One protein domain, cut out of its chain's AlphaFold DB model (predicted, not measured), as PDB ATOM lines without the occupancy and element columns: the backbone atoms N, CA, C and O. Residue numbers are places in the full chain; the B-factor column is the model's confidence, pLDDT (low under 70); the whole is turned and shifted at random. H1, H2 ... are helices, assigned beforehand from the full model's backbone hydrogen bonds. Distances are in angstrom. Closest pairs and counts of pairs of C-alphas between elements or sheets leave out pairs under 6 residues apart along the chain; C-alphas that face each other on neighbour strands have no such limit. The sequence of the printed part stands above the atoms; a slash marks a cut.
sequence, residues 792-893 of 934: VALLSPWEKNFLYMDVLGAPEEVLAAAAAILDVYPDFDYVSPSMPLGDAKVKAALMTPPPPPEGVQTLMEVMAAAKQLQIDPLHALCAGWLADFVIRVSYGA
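AT A GLANCE: This is residues 792 to 893 of the 934 residues of the protein "Hypothetical_protein" of Leishmania braziliensis MHOM/BR/75/M2904 (UniProt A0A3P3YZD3). Five helices meet in a ring of contacts: hairpin H1-H2 and hairpin H4-H5 are joined at one end by short H3, and H5 runs along the length. The 102 printed residues are all helix in class, with no named strand, compact with a radius of gyration of the C-alphas of 13.8 A, spanning 43 by 26 by 24 A.

IN THESE COORDINATES: H1, residues 797 to 807, begins at C-alpha (207.934, 225.042, 214.876). H2 is 812 to 824, H3 840 to 846, H4 853 to 869 (23.9 A). H5, 872 to 892 (29.3 A), ends at (187.806, 214.668, 206.018).

HOW THE PARTS SIT: H2 touches H1 with 812 to 815 alone (closest C-alphas Tyr 804 and Leu 815, 6.4 A). H2 touches H3 at Ile 821 and Ala 845, 5.5 A. H3 touches H5 at a shallow tilt of 28 degrees, opposite ways (Lys 843 and Gly 892, 4.9 A). H4 touches H5 at Met 863 and His 875, 5.1 A. H2 and H5 are apart. Every O i to N i+4 pair is within hydrogen-bond range in H3, H4 and H5; H1 has 6 of 7, H2 7 of 9.

THE WHOLE: The printed part has no cut. The H2 to H3 link is long, 15 residues. No printed residue is under 70 in pLDDT.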
ATOM      1  N   VAL A 792     198.608 220.998 214.780       94.50
ATOM      2  CA  VAL A 792     199.589 221.849 214.095       94.50
ATOM      3  C   VAL A 792     199.424 223.356 214.380       94.50
ATOM      4  O   VAL A 792     200.373 224.102 214.147       94.50
ATOM      5  N   ALA A 793     198.296 223.817 214.931       94.25
ATOM      6  CA  ALA A 793     198.124 225.184 215.443       94.25
ATOM      7  C   ALA A 793     198.790 225.390 216.814       94.25
ATOM      8  O   ALA A 793     199.277 226.477 217.119       94.25
ATOM      9  N   LEU A 794     198.828 224.336 217.634       94.31
ATOM     10  CA  LEU A 794     199.280 224.370 219.028       94.31
ATOM     11  C   LEU A 794     200.792 224.152 219.176       94.31
ATOM     12  O   LEU A 794     201.393 224.629 220.137       94.31
ATOM     13  N   LEU A 795     201.405 223.416 218.244       95.19
ATOM     14  CA  LEU A 795     202.825 223.062 218.295       95.19
ATOM     15  C   LEU A 795     203.745 224.229 217.926       95.19
ATOM     16  O   LEU A 795     203.538 224.919 216.924       95.19
ATOM     17  N   SER A 796     204.850 224.368 218.661       94.44
ATOM     18  CA  SER A 796     205.973 225.203 218.226       94.44
ATOM     19  C   SER A 796     206.595 224.669 216.919       94.44
ATOM     20  O   SER A 796     206.503 223.470 216.639       94.44
ATOM     21  N   PRO A 797     207.283 225.501 216.110       94.19
ATOM     22  CA  PRO A 797     207.934 225.042 214.876       94.19
ATOM     23  C   PRO A 797     208.922 223.882 215.084       94.19
ATOM     24  O   PRO A 797     209.044 223.015 214.223       94.19
ATOM     25  N   TRP A 798     209.585 223.821 216.246       95.38
ATOM     26  CA  TRP A 798     210.443 222.689 216.597       95.38
ATOM     27  C   TRP A 798     209.633 221.412 216.847       95.38
ATOM     28  O   TRP A 798     209.987 220.361 216.323       95.38
ATOM     29  N   GLU A 799     208.525 221.489 217.593       96.12
ATOM     30  CA  GLU A 799     207.666 220.327 217.869       96.12
ATOM     31  C   GLU A 799     206.983 219.799 216.604       96.12
ATOM     32  O   GLU A 799     206.832 218.586 216.473       96.12
ATOM     33  N   LYS A 800     206.634 220.676 215.648       95.50
ATOM     34  CA  LYS A 800     206.149 220.276 214.315       95.50
ATOM     35  C   LYS A 800     207.188 219.418 213.593       95.50
ATOM     36  O   LYS A 800     206.886 218.289 213.213       95.50
ATOM     37  N   ASN A 801     208.419 219.915 213.470       95.94
ATOM     38  CA  ASN A 801     209.492 219.198 212.780       95.94
ATOM     39  C   ASN A 801     209.884 217.910 213.519       95.94
ATOM     40  O   ASN A 801     210.063 216.875 212.883       95.94
ATOM     41  N   PHE A 802     209.950 217.934 214.851       96.75
ATOM     42  CA  PHE A 802     210.221 216.747 215.658       96.75
ATOM     43  C   PHE A 802     209.147 215.667 215.461       96.75
ATOM     44  O   PHE A 802     209.459 214.531 215.120       96.75
ATOM     45  N   LEU A 803     207.870 216.013 215.618       96.94
ATOM     46  CA  LEU A 803     206.781 215.047 215.510       96.94
ATOM     47  C   LEU A 803     206.651 214.478 214.089       96.94
ATOM     48  O   LEU A 803     206.611 213.259 213.922       96.94
ATOM     49  N   TYR A 804     206.612 215.339 213.071       95.62
ATOM     50  CA  TYR A 804     206.363 214.907 211.696       95.62
ATOM     51  C   TYR A 804     207.613 214.318 211.022       95.62
ATOM     52  O   TYR A 804     207.501 213.277 210.380       95.62
ATOM     53  N   MET A 805     208.796 214.922 211.189       94.75
ATOM     54  CA  MET A 805     210.018 214.470 210.506       94.75
ATOM     55  C   MET A 805     210.800 213.436 211.335       94.75
ATOM     56  O   MET A 805     211.128 212.373 210.815       94.75
ATOM     57  N   ASP A 806     211.097 213.702 212.620       95.69
ATOM     58  CA  ASP A 806     211.936 212.791 213.429       95.69
ATOM     59  C   ASP A 806     211.192 211.537 213.915       95.69
ATOM     60  O   ASP A 806     211.789 210.463 213.975       95.69
ATOM     61  N   VAL A 807     209.922 211.667 214.326       96.75
ATOM     62  CA  VAL A 807     209.162 210.552 214.927       96.75
ATOM     63  C   VAL A 807     208.333 209.798 213.891       96.75
ATOM     64  O   VAL A 807     208.368 208.570 213.855       96.75
ATOM     65  N   LEU A 808     207.590 210.519 213.047       96.00
ATOM     66  CA  LEU A 808     206.714 209.923 212.032       96.00
ATOM     67  C   LEU A 808     207.413 209.634 210.697       96.00
ATOM     68  O   LEU A 808     206.816 208.969 209.853       96.00
ATOM     69  N   GLY A 809     208.638 210.128 210.473       95.06
ATOM     70  CA  GLY A 809     209.340 209.966 209.192       95.06
ATOM     71  C   GLY A 809     208.526 210.447 207.985       95.06
ATOM     72  O   GLY A 809     208.714 209.947 206.877       95.06
ATOM     73  N   ALA A 810     207.569 211.353 208.207       92.56
ATOM     74  CA  ALA A 810     206.704 211.874 207.167       92.56
ATOM     75  C   ALA A 810     207.507 212.842 206.284       92.56
ATOM     76  O   ALA A 810     208.372 213.552 206.801       92.56
ATOM     77  N   PRO A 811     207.243 212.897 204.971       91.31
ATOM     78  CA  PRO A 811     207.891 213.868 204.103       91.31
ATOM     79  C   PRO A 811     207.272 215.263 204.321       91.31
ATOM     80  O   PRO A 811     206.177 215.392 204.884       91.31
ATOM     81  N   GLU A 812     207.985 216.319 203.926       91.94
ATOM     82  CA  GLU A 812     207.648 217.711 204.274       91.94
ATOM     83  C   GLU A 812     206.251 218.127 203.779       91.94
ATOM     84  O   GLU A 812     205.546 218.876 204.458       91.94
ATOM     85  N   GLU A 813     205.784 217.550 202.669       90.81
ATOM     86  CA  GLU A 813     204.456 217.772 202.098       90.81
ATOM     87  C   GLU A 813     203.319 217.343 203.040       90.81
ATOM     88  O   GLU A 813     202.248 217.944 203.002       90.81
ATOM     89  N   VAL A 814     203.528 216.351 203.918       90.69
ATOM     90  CA  VAL A 814     202.522 215.937 204.918       90.69
ATOM     91  C   VAL A 814     202.400 216.978 206.029       90.69
ATOM     92  O   VAL A 814     201.292 217.280 206.469       90.69
ATOM     93  N   LEU A 815     203.518 217.569 206.463       92.88
ATOM     94  CA  LEU A 815     203.493 218.670 207.427       92.88
ATOM     95  C   LEU A 815     202.902 219.939 206.794       92.88
ATOM     96  O   LEU A 815     202.079 220.602 207.425       92.88
ATOM     97  N   ALA A 816     203.261 220.243 205.546       92.81
ATOM     98  CA  ALA A 816     202.712 221.372 204.800       92.81
ATOM     99  C   ALA A 816     201.198 221.227 204.563       92.81
ATOM    100  O   ALA A 816     200.450 222.163 204.820       92.81
ATOM    101  N   ALA A 817     200.716 220.051 204.149       89.62
ATOM    102  CA  ALA A 817     199.290 219.811 203.926       89.62
ATOM    103  C   ALA A 817     198.472 219.769 205.232       89.62
ATOM    104  O   ALA A 817     197.329 220.223 205.242       89.62
ATOM    105  N   ALA A 818     199.054 219.316 206.351       89.88
ATOM    106  CA  ALA A 818     198.434 219.475 207.668       89.88
ATOM    107  C   ALA A 818     198.366 220.958 208.087       89.88
ATOM    108  O   ALA A 818     197.341 221.412 208.591       89.88
ATOM    109  N   ALA A 819     199.434 221.733 207.856       92.38
ATOM    110  CA  ALA A 819     199.459 223.171 208.132       92.38
ATOM    111  C   ALA A 819     198.480 223.966 207.246       92.38
ATOM    112  O   ALA A 819     197.861 224.907 207.739       92.38
ATOM    113  N   ALA A 820     198.258 223.533 206.000       93.06
ATOM    114  CA  ALA A 820     197.364 224.180 205.039       93.06
ATOM    115  C   ALA A 820     195.896 224.277 205.501       93.06
ATOM    116  O   ALA A 820     195.153 225.115 204.996       93.06
ATOM    117  N   ILE A 821     195.477 223.480 206.494       91.69
ATOM    118  CA  ILE A 821     194.181 223.652 207.174       91.69
ATOM    119  C   ILE A 821     194.076 225.072 207.756       91.69
ATOM    120  O   ILE A 821     193.041 225.718 207.614       91.69
ATOM    121  N   LEU A 822     195.161 225.573 208.354       92.50
ATOM    122  CA  LEU A 822     195.241 226.901 208.967       92.50
ATOM    123  C   LEU A 822     195.449 228.011 207.930       92.50
ATOM    124  O   LEU A 822     194.967 229.119 208.132       92.50
ATOM    125  N   ASP A 823     196.116 227.720 206.810       92.69
ATOM    126  CA  ASP A 823     196.261 228.679 205.704       92.69
ATOM    127  C   ASP A 823     194.922 228.933 204.985       92.69
ATOM    128  O   ASP A 823     194.678 230.030 204.482       92.69
ATOM    129  N   VAL A 824     194.041 227.924 204.937       91.62
ATOM    130  CA  VAL A 824     192.678 228.053 204.394       91.62
ATOM    131  C   VAL A 824     191.697 228.580 205.447       91.62
ATOM    132  O   VAL A 824     190.805 229.356 205.106       91.62
ATOM    133  N   TYR A 825     191.844 228.180 206.714       92.25
ATOM    134  CA  TYR A 825     190.947 228.571 207.802       92.25
ATOM    135  C   TYR A 825     191.713 228.684 209.144       92.25
ATOM    136  O   TYR A 825     191.810 227.702 209.883       92.25
ATOM    137  N   PRO A 826     192.260 229.869 209.494       91.44
ATOM    138  CA  PRO A 826     193.124 230.037 210.671       91.44
ATOM    139  C   PRO A 826     192.466 229.655 212.003       91.44
ATOM    140  O   PRO A 826     193.105 229.044 212.859       91.44
ATOM    141  N   ASP A 827     191.178 229.969 212.154       90.69
ATOM    142  CA  ASP A 827     190.386 229.742 213.367       90.69
ATOM    143  C   ASP A 827     189.625 228.398 213.326       90.69
ATOM    144  O   ASP A 827     188.454 228.319 213.703       90.69
ATOM    145  N   PHE A 828     190.239 227.334 212.789       92.31
ATOM    146  CA  PHE A 828     189.562 226.041 212.616       92.31
ATOM    147  C   PHE A 828     189.332 225.340 213.964       92.31
ATOM    148  O   PHE A 828     190.287 225.010 214.670       92.31
ATOM    149  N   ASP A 829     188.068 225.051 214.283       91.88
ATOM    150  CA  ASP A 829     187.637 224.423 215.537       91.88
ATOM    151  C   ASP A 829     186.822 223.140 215.269       91.88
ATOM    152  O   ASP A 829     185.745 223.171 214.666       91.88
ATOM    153  N   TYR A 830     187.323 222.006 215.764       91.06
ATOM    154  CA  TYR A 830     186.667 220.697 215.787       91.06
ATOM    155  C   TYR A 830     185.350 220.693 216.588       91.06
ATOM    156  O   TYR A 830     184.543 219.786 216.414       91.06
ATOM    157  N   VAL A 831     185.094 221.694 217.441       91.19
ATOM    158  CA  VAL A 831     183.813 221.881 218.149       91.19
ATOM    159  C   VAL A 831     182.738 222.498 217.241       91.19
ATOM    160  O   VAL A 831     181.549 222.370 217.520       91.19
ATOM    161  N   SER A 832     183.107 223.161 216.138       88.06
ATOM    162  CA  SER A 832     182.160 223.752 215.172       88.06
ATOM    163  C   SER A 832     182.595 223.545 213.707       88.06
ATOM    164  O   SER A 832     182.722 224.507 212.945       88.06
ATOM    165  N   PRO A 833     182.792 222.286 213.271       85.00
ATOM    166  CA  PRO A 833     183.436 221.965 211.996       85.00
ATOM    167  C   PRO A 833     182.509 222.140 210.780       85.00
ATOM    168  O   PRO A 833     182.977 222.159 209.646       85.00
ATOM    169  N   SER A 834     181.195 222.278 210.989       83.12
ATOM    170  CA  SER A 834     180.184 222.326 209.922       83.12
ATOM    171  C   SER A 834     180.355 223.501 208.954       83.12
ATOM    172  O   SER A 834     180.070 223.353 207.768       83.12
ATOM    173  N   MET A 835     180.847 224.647 209.434       82.25
ATOM    174  CA  MET A 835     181.114 225.827 208.604       82.25
ATOM    175  C   MET A 835     182.299 225.615 207.637       82.25
ATOM    176  O   MET A 835     182.093 225.742 206.429       82.25
ATOM    177  N   PRO A 836     183.522 225.271 208.097       85.62
ATOM    178  CA  PRO A 836     184.662 225.082 207.197       85.62
ATOM    179  C   PRO A 836     184.602 223.787 206.363       85.62
ATOM    180  O   PRO A 836     185.180 223.753 205.279       85.62
ATOM    181  N   LEU A 837     183.877 222.742 206.792       88.88
ATOM    182  CA  LEU A 837     183.747 221.487 206.024       88.88
ATOM    183  C   LEU A 837     183.008 221.620 204.680       88.88
ATOM    184  O   LEU A 837     183.070 220.701 203.862       88.88
ATOM    185  N   GLY A 838     182.347 222.754 204.427       87.88
ATOM    186  CA  GLY A 838     181.780 223.071 203.116       87.88
ATOM    187  C   GLY A 838     182.822 223.367 202.027       87.88
ATOM    188  O   GLY A 838     182.488 223.276 200.845       87.88
ATOM    189  N   ASP A 839     184.071 223.704 202.379       91.00
ATOM    190  CA  ASP A 839     185.139 223.929 201.397       91.00
ATOM    191  C   ASP A 839     185.886 222.622 201.076       91.00
ATOM    192  O   ASP A 839     186.519 221.994 201.930       91.00
ATOM    193  N   ALA A 840     185.882 222.250 199.795       90.62
ATOM    194  CA  ALA A 840     186.645 221.123 199.272       90.62
ATOM    195  C   ALA A 840     188.159 221.236 199.543       90.62
ATOM    196  O   ALA A 840     188.822 220.208 199.665       90.62
ATOM    197  N   LYS A 841     188.716 222.450 199.679       90.38
ATOM    198  CA  LYS A 841     190.119 222.660 200.080       90.38
ATOM    199  C   LYS A 841     190.370 222.247 201.524       90.38
ATOM    200  O   LYS A 841     191.346 221.552 201.785       90.38
ATOM    201  N   VAL A 842     189.489 222.644 202.444       90.69
ATOM    202  CA  VAL A 842     189.559 222.234 203.853       90.69
ATOM    203  C   VAL A 842     189.423 220.719 203.943       90.69
ATOM    204  O   VAL A 842     190.250 220.073 204.579       90.69
ATOM    205  N   LYS A 843     188.447 220.132 203.237       90.81
ATOM    206  CA  LYS A 843     188.262 218.676 203.205       90.81
ATOM    207  C   LYS A 843     189.495 217.939 202.658       90.81
ATOM    208  O   LYS A 843     189.920 216.951 203.248       90.81
ATOM    209  N   ALA A 844     190.127 218.457 201.602       90.25
ATOM    210  CA  ALA A 844     191.377 217.913 201.067       90.25
ATOM    211  C   ALA A 844     192.578 218.073 202.023       90.25
ATOM    212  O   ALA A 844     193.398 217.165 202.115       90.25
ATOM    213  N   ALA A 845     192.677 219.187 202.756       89.81
ATOM    214  CA  ALA A 845     193.742 219.413 203.736       89.81
ATOM    215  C   ALA A 845     193.583 218.522 204.985       89.81
ATOM    216  O   ALA A 845     194.569 217.975 205.484       89.81
ATOM    217  N   LEU A 846     192.343 218.305 205.446       91.25
ATOM    218  CA  LEU A 846     192.002 217.328 206.490       91.25
ATOM    219  C   LEU A 846     192.381 215.901 206.070       91.25
ATOM    220  O   LEU A 846     192.991 215.180 206.861       91.25
ATOM    221  N   MET A 847     192.116 215.536 204.809       91.88
ATOM    222  CA  MET A 847     192.548 214.283 204.165       91.88
ATOM    223  C   MET A 847     194.044 214.273 203.806       91.88
ATOM    224  O   MET A 847     194.458 213.793 202.749       91.88
ATOM    225  N   THR A 848     194.880 214.775 204.718       86.75
ATOM    226  CA  THR A 848     196.332 214.611 204.658       86.75
ATOM    227  C   THR A 848     196.656 213.113 204.587       86.75
ATOM    228  O   THR A 848     196.167 212.364 205.441       86.75
ATOM    229  N   PRO A 849     197.467 212.636 203.622       83.69
ATOM    230  CA  PRO A 849     197.764 211.211 203.517       83.69
ATOM    231  C   PRO A 849     198.428 210.687 204.803       83.69
ATOM    232  O   PRO A 849     199.216 211.412 205.423       83.69
ATOM    233  N   PRO A 850     198.127 209.443 205.226       86.88
ATOM    234  CA  PRO A 850     198.729 208.867 206.421       86.88
ATOM    235  C   PRO A 850     200.259 208.805 206.273       86.88
ATOM    236  O   PRO A 850     200.753 208.472 205.190       86.88
ATOM    237  N   PRO A 851     201.025 209.105 207.338       89.69
ATOM    238  CA  PRO A 851     202.480 209.007 207.298       89.69
ATOM    239  C   PRO A 851     202.928 207.543 207.143       89.69
ATOM    240  O   PRO A 851     202.128 206.624 207.359       89.69
ATOM    241  N   PRO A 852     204.209 207.294 206.807       91.00
ATOM    242  CA  PRO A 852     204.740 205.941 206.692       91.00
ATOM    243  C   PRO A 852     204.428 205.095 207.941       91.00
ATOM    244  O   PRO A 852     204.639 205.557 209.068       91.00
ATOM    245  N   PRO A 853     203.943 203.850 207.792       90.31
ATOM    246  CA  PRO A 853     203.494 203.047 208.928       90.31
ATOM    247  C   PRO A 853     204.650 202.593 209.844       90.31
ATOM    248  O   PRO A 853     204.426 202.229 210.999       90.31
ATOM    249  N   GLU A 854     205.898 202.661 209.373       93.38
ATOM    250  CA  GLU A 854     207.132 202.592 210.173       93.38
ATOM    251  C   GLU A 854     207.217 203.750 211.181       93.38
ATOM    252  O   GLU A 854     207.618 203.558 212.331       93.38
ATOM    253  N   GLY A 855     206.806 204.947 210.764       94.56
ATOM    254  CA  GLY A 855     206.729 206.141 211.593       94.56
ATOM    255  C   GLY A 855     205.602 206.075 212.614       94.56
ATOM    256  O   GLY A 855     205.815 206.390 213.779       94.56
ATOM    257  N   VAL A 856     204.424 205.570 212.232       95.12
ATOM    258  CA  VAL A 856     203.324 205.340 213.188       95.12
ATOM    259  C   VAL A 856     203.714 204.286 214.229       95.12
ATOM    260  O   VAL A 856     203.468 204.466 215.421       95.12
ATOM    261  N   GLN A 857     204.407 203.217 213.821       94.44
ATOM    262  CA  GLN A 857     204.998 202.268 214.765       94.44
ATOM    263  C   GLN A 857     206.024 202.950 215.687       94.44
ATOM    264  O   GLN A 857     205.995 202.735 216.900       94.44
ATOM    265  N   THR A 858     206.896 203.802 215.143       95.81
ATOM    266  CA  THR A 858     207.888 204.554 215.926       95.81
ATOM    267  C   THR A 858     207.215 205.493 216.931       95.81
ATOM    268  O   THR A 858     207.603 205.502 218.096       95.81
ATOM    269  N   LEU A 859     206.144 206.195 216.547       97.19
ATOM    270  CA  LEU A 859     205.312 207.012 217.436       97.19
ATOM    271  C   LEU A 859     204.721 206.189 218.589       97.19
ATOM    272  O   LEU A 859     204.782 206.618 219.741       97.19
ATOM    273  N   MET A 860     204.182 205.000 218.305       96.31
ATOM    274  CA  MET A 860     203.622 204.102 219.323       96.31
ATOM    275  C   MET A 860     204.699 203.588 220.291       96.31
ATOM    276  O   MET A 860     204.473 203.549 221.503       96.31
ATOM    277  N   GLU A 861     205.890 203.252 219.787       96.06
ATOM    278  CA  GLU A 861     207.043 202.862 220.609       96.06
ATOM    279  C   GLU A 861     207.554 204.039 221.466       96.06
ATOM    280  O   GLU A 861     207.801 203.861 222.661       96.06
ATOM    281  N   VAL A 862     207.632 205.254 220.909       97.56
ATOM    282  CA  VAL A 862     208.010 206.486 221.630       97.56
ATOM    283  C   VAL A 862     206.973 206.855 222.688       97.56
ATOM    284  O   VAL A 862     207.350 207.203 223.803       97.56
ATOM    285  N   MET A 863     205.675 206.731 222.402       97.19
ATOM    286  CA  MET A 863     204.602 206.979 223.370       97.19
ATOM    287  C   MET A 863     204.659 205.984 224.540       97.19
ATOM    288  O   MET A 863     204.518 206.380 225.700       97.19
ATOM    289  N   ALA A 864     204.919 204.703 224.260       96.62
ATOM    290  CA  ALA A 864     205.106 203.684 225.291       96.62
ATOM    291  C   ALA A 864     206.355 203.956 226.151       96.62
ATOM    292  O   ALA A 864     206.270 203.908 227.380       96.62
ATOM    293  N   ALA A 865     207.486 204.307 225.528       96.44
ATOM    294  CA  ALA A 865     208.720 204.664 226.226       96.44
ATOM    295  C   ALA A 865     208.564 205.946 227.065       96.44
ATOM    296  O   ALA A 865     208.944 205.965 228.232       96.44
ATOM    297  N   ALA A 866     207.926 206.991 226.527       96.69
ATOM    298  CA  ALA A 866     207.628 208.228 227.247       96.69
ATOM    299  C   ALA A 866     206.779 207.967 228.502       96.69
ATOM    300  O   ALA A 866     207.082 208.495 229.569       96.69
ATOM    301  N   LYS A 867     205.778 207.082 228.407       96.44
ATOM    302  CA  LYS A 867     204.946 206.656 229.543       96.44
ATOM    303  C   LYS A 867     205.725 205.879 230.606       96.44
ATOM    304  O   LYS A 867     205.471 206.043 231.795       96.44
ATOM    305  N   GLN A 868     206.671 205.035 230.193       95.00
ATOM    306  CA  GLN A 868     207.551 204.293 231.105       95.00
ATOM    307  C   GLN A 868     208.559 205.220 231.807       95.00
ATOM    308  O   GLN A 868     208.829 205.053 232.996       95.00
ATOM    309  N   LEU A 869     209.071 206.219 231.085       95.06
ATOM    310  CA  LEU A 869     210.025 207.226 231.560       95.06
ATOM    311  C   LEU A 869     209.364 208.426 232.274       95.06
ATOM    312  O   LEU A 869     210.082 209.287 232.772       95.06
ATOM    313  N   GLN A 870     208.025 208.481 232.342       96.06
ATOM    314  CA  GLN A 870     207.235 209.592 232.911       96.06
ATOM    315  C   GLN A 870     207.526 210.957 232.245       96.06
ATOM    316  O   GLN A 870     207.561 212.003 232.891       96.06
ATOM    317  N   ILE A 871     207.726 210.949 230.922       95.75
ATOM    318  CA  ILE A 871     207.890 212.152 230.092       95.75
ATOM    319  C   ILE A 871     206.502 212.582 229.592       95.75
ATOM    320  O   ILE A 871     206.175 212.447 228.410       95.75
ATOM    321  N   ASP A 872     205.665 213.069 230.509       95.06
ATOM    322  CA  ASP A 872     204.250 213.363 230.237       95.06
ATOM    323  C   ASP A 872     204.012 214.305 229.032       95.06
ATOM    324  O   ASP A 872     203.121 213.994 228.239       95.06
ATOM    325  N   PRO A 873     204.809 215.373 228.786       94.88
ATOM    326  CA  PRO A 873     204.631 216.216 227.597       94.88
ATOM    327  C   PRO A 873     204.887 215.478 226.272       94.88
ATOM    328  O   PRO A 873     204.180 215.711 225.297       94.88
ATOM    329  N   LEU A 874     205.836 214.533 226.236       96.44
ATOM    330  CA  LEU A 874     206.099 213.711 225.046       96.44
ATOM    331  C   LEU A 874     204.984 212.680 224.823       96.44
ATOM    332  O   LEU A 874     204.565 212.455 223.692       96.44
ATOM    333  N   HIS A 875     204.464 212.082 225.899       96.25
ATOM    334  CA  HIS A 875     203.294 211.209 225.810       96.25
ATOM    335  C   HIS A 875     202.057 211.983 225.320       96.25
ATOM    336  O   HIS A 875     201.335 211.487 224.458       96.25
ATOM    337  N   ALA A 876     201.837 213.205 225.818       95.44
ATOM    338  CA  ALA A 876     200.769 214.094 225.361       95.44
ATOM    339  C   ALA A 876     200.943 214.511 223.890       95.44
ATOM    340  O   ALA A 876     199.959 214.531 223.158       95.44
ATOM    341  N   LEU A 877     202.175 214.762 223.430       96.25
ATOM    342  CA  LEU A 877     202.482 215.054 222.026       96.25
ATOM    343  C   LEU A 877     202.126 213.883 221.098       96.25
ATOM    344  O   LEU A 877     201.426 214.075 220.103       96.25
ATOM    345  N   CYS A 878     202.544 212.663 221.443       96.81
ATOM    346  CA  CYS A 878     202.240 211.480 220.636       96.81
ATOM    347  C   CYS A 878     200.743 211.122 220.655       96.81
ATOM    348  O   CYS A 878     200.164 210.827 219.610       96.81
ATOM    349  N   ALA A 879     200.099 211.180 221.826       95.75
ATOM    350  CA  ALA A 879     198.664 210.925 221.962       95.75
ATOM    351  C   ALA A 879     197.815 212.007 221.274       95.75
ATOM    352  O   ALA A 879     196.803 211.691 220.649       95.75
ATOM    353  N   GLY A 880     198.255 213.268 221.338       96.00
ATOM    354  CA  GLY A 880     197.654 214.389 220.626       96.00
ATOM    355  C   GLY A 880     197.689 214.188 219.115       96.00
ATOM    356  O   GLY A 880     196.680 214.420 218.463       96.00
ATOM    357  N   TRP A 881     198.796 213.689 218.550       96.12
ATOM    358  CA  TRP A 881     198.851 213.406 217.111       96.12
ATOM    359  C   TRP A 881     197.891 212.291 216.693       96.12
ATOM    360  O   TRP A 881     197.210 212.419 215.680       96.12
ATOM    361  N   LEU A 882     197.788 211.220 217.487       95.19
ATOM    362  CA  LEU A 882     196.843 210.133 217.219       95.19
ATOM    363  C   LEU A 882     195.388 210.620 217.262       95.19
ATOM    364  O   LEU A 882     194.599 210.249 216.396       95.19
ATOM    365  N   ALA A 883     195.043 211.468 218.235       95.00
ATOM    366  CA  ALA A 883     193.722 212.083 218.318       95.00
ATOM    367  C   ALA A 883     193.456 213.027 217.132       95.00
ATOM    368  O   ALA A 883     192.425 212.902 216.481       95.00
ATOM    369  N   ASP A 884     194.399 213.914 216.806       95.38
ATOM    370  CA  ASP A 884     194.306 214.846 215.678       95.38
ATOM    371  C   ASP A 884     194.143 214.119 214.335       95.38
ATOM    372  O   ASP A 884     193.247 214.452 213.568       95.38
ATOM    373  N   PHE A 885     194.941 213.080 214.073       94.81
ATOM    374  CA  PHE A 885     194.819 212.271 212.860       94.81
ATOM    375  C   PHE A 885     193.448 211.587 212.760       94.81
ATOM    376  O   PHE A 885     192.811 211.667 211.713       94.81
ATOM    377  N   VAL A 886     192.964 210.963 213.843       94.75
ATOM    378  CA  VAL A 886     191.628 210.339 213.873       94.75
ATOM    379  C   VAL A 886     190.534 211.374 213.607       94.75
ATOM    380  O   VAL A 886     189.688 211.143 212.751       94.75
ATOM    381  N   ILE A 887     190.572 212.530 214.278       94.50
ATOM    382  CA  ILE A 887     189.561 213.585 214.125       94.50
ATOM    383  C   ILE A 887     189.573 214.160 212.698       94.50
ATOM    384  O   ILE A 887     188.514 214.281 212.078       94.50
ATOM    385  N   ARG A 888     190.753 214.464 212.134       93.94
ATOM    386  CA  ARG A 888     190.871 214.967 210.754       93.94
ATOM    387  C   ARG A 888     190.363 213.972 209.725       93.94
ATOM    388  O   ARG A 888     189.656 214.377 208.811       93.94
ATOM    389  N   VAL A 889     190.672 212.690 209.889       94.25
ATOM    390  CA  VAL A 889     190.202 211.632 208.989       94.25
ATOM    391  C   VAL A 889     188.688 211.417 209.117       94.25
ATOM    392  O   VAL A 889     188.013 211.308 208.097       94.25
ATOM    393  N   SER A 890     188.125 211.445 210.330       93.25
ATOM    394  CA  SER A 890     186.671 211.353 210.548       93.25
ATOM    395  C   SER A 890     185.883 212.509 209.923       93.25
ATOM    396  O   SER A 890     184.802 212.275 209.393       93.25
ATOM    397  N   TYR A 891     186.407 213.738 209.942       92.75
ATOM    398  CA  TYR A 891     185.761 214.885 209.286       92.75
ATOM    399  C   TYR A 891     186.106 215.020 207.789       92.75
ATOM    400  O   TYR A 891     185.316 215.555 207.010       92.75
ATOM    401  N   GLY A 892     187.288 214.559 207.381       92.31
ATOM    402  CA  GLY A 892     187.806 214.668 206.018       92.31
ATOM    403  C   GLY A 892     187.257 213.624 205.044       92.31
ATOM    404  O   GLY A 892     187.201 213.893 203.845       92.31
ATOM    405  N   ALA A 893     186.830 212.456 205.526       93.31
ATOM    406  CA  ALA A 893     186.361 211.360 204.680       93.31
ATOM    407  C   ALA A 893     185.013 211.637 203.986       93.31
ATOM    408  O   ALA A 893     184.226 212.501 204.387       93.31
TER     409      ALA A 893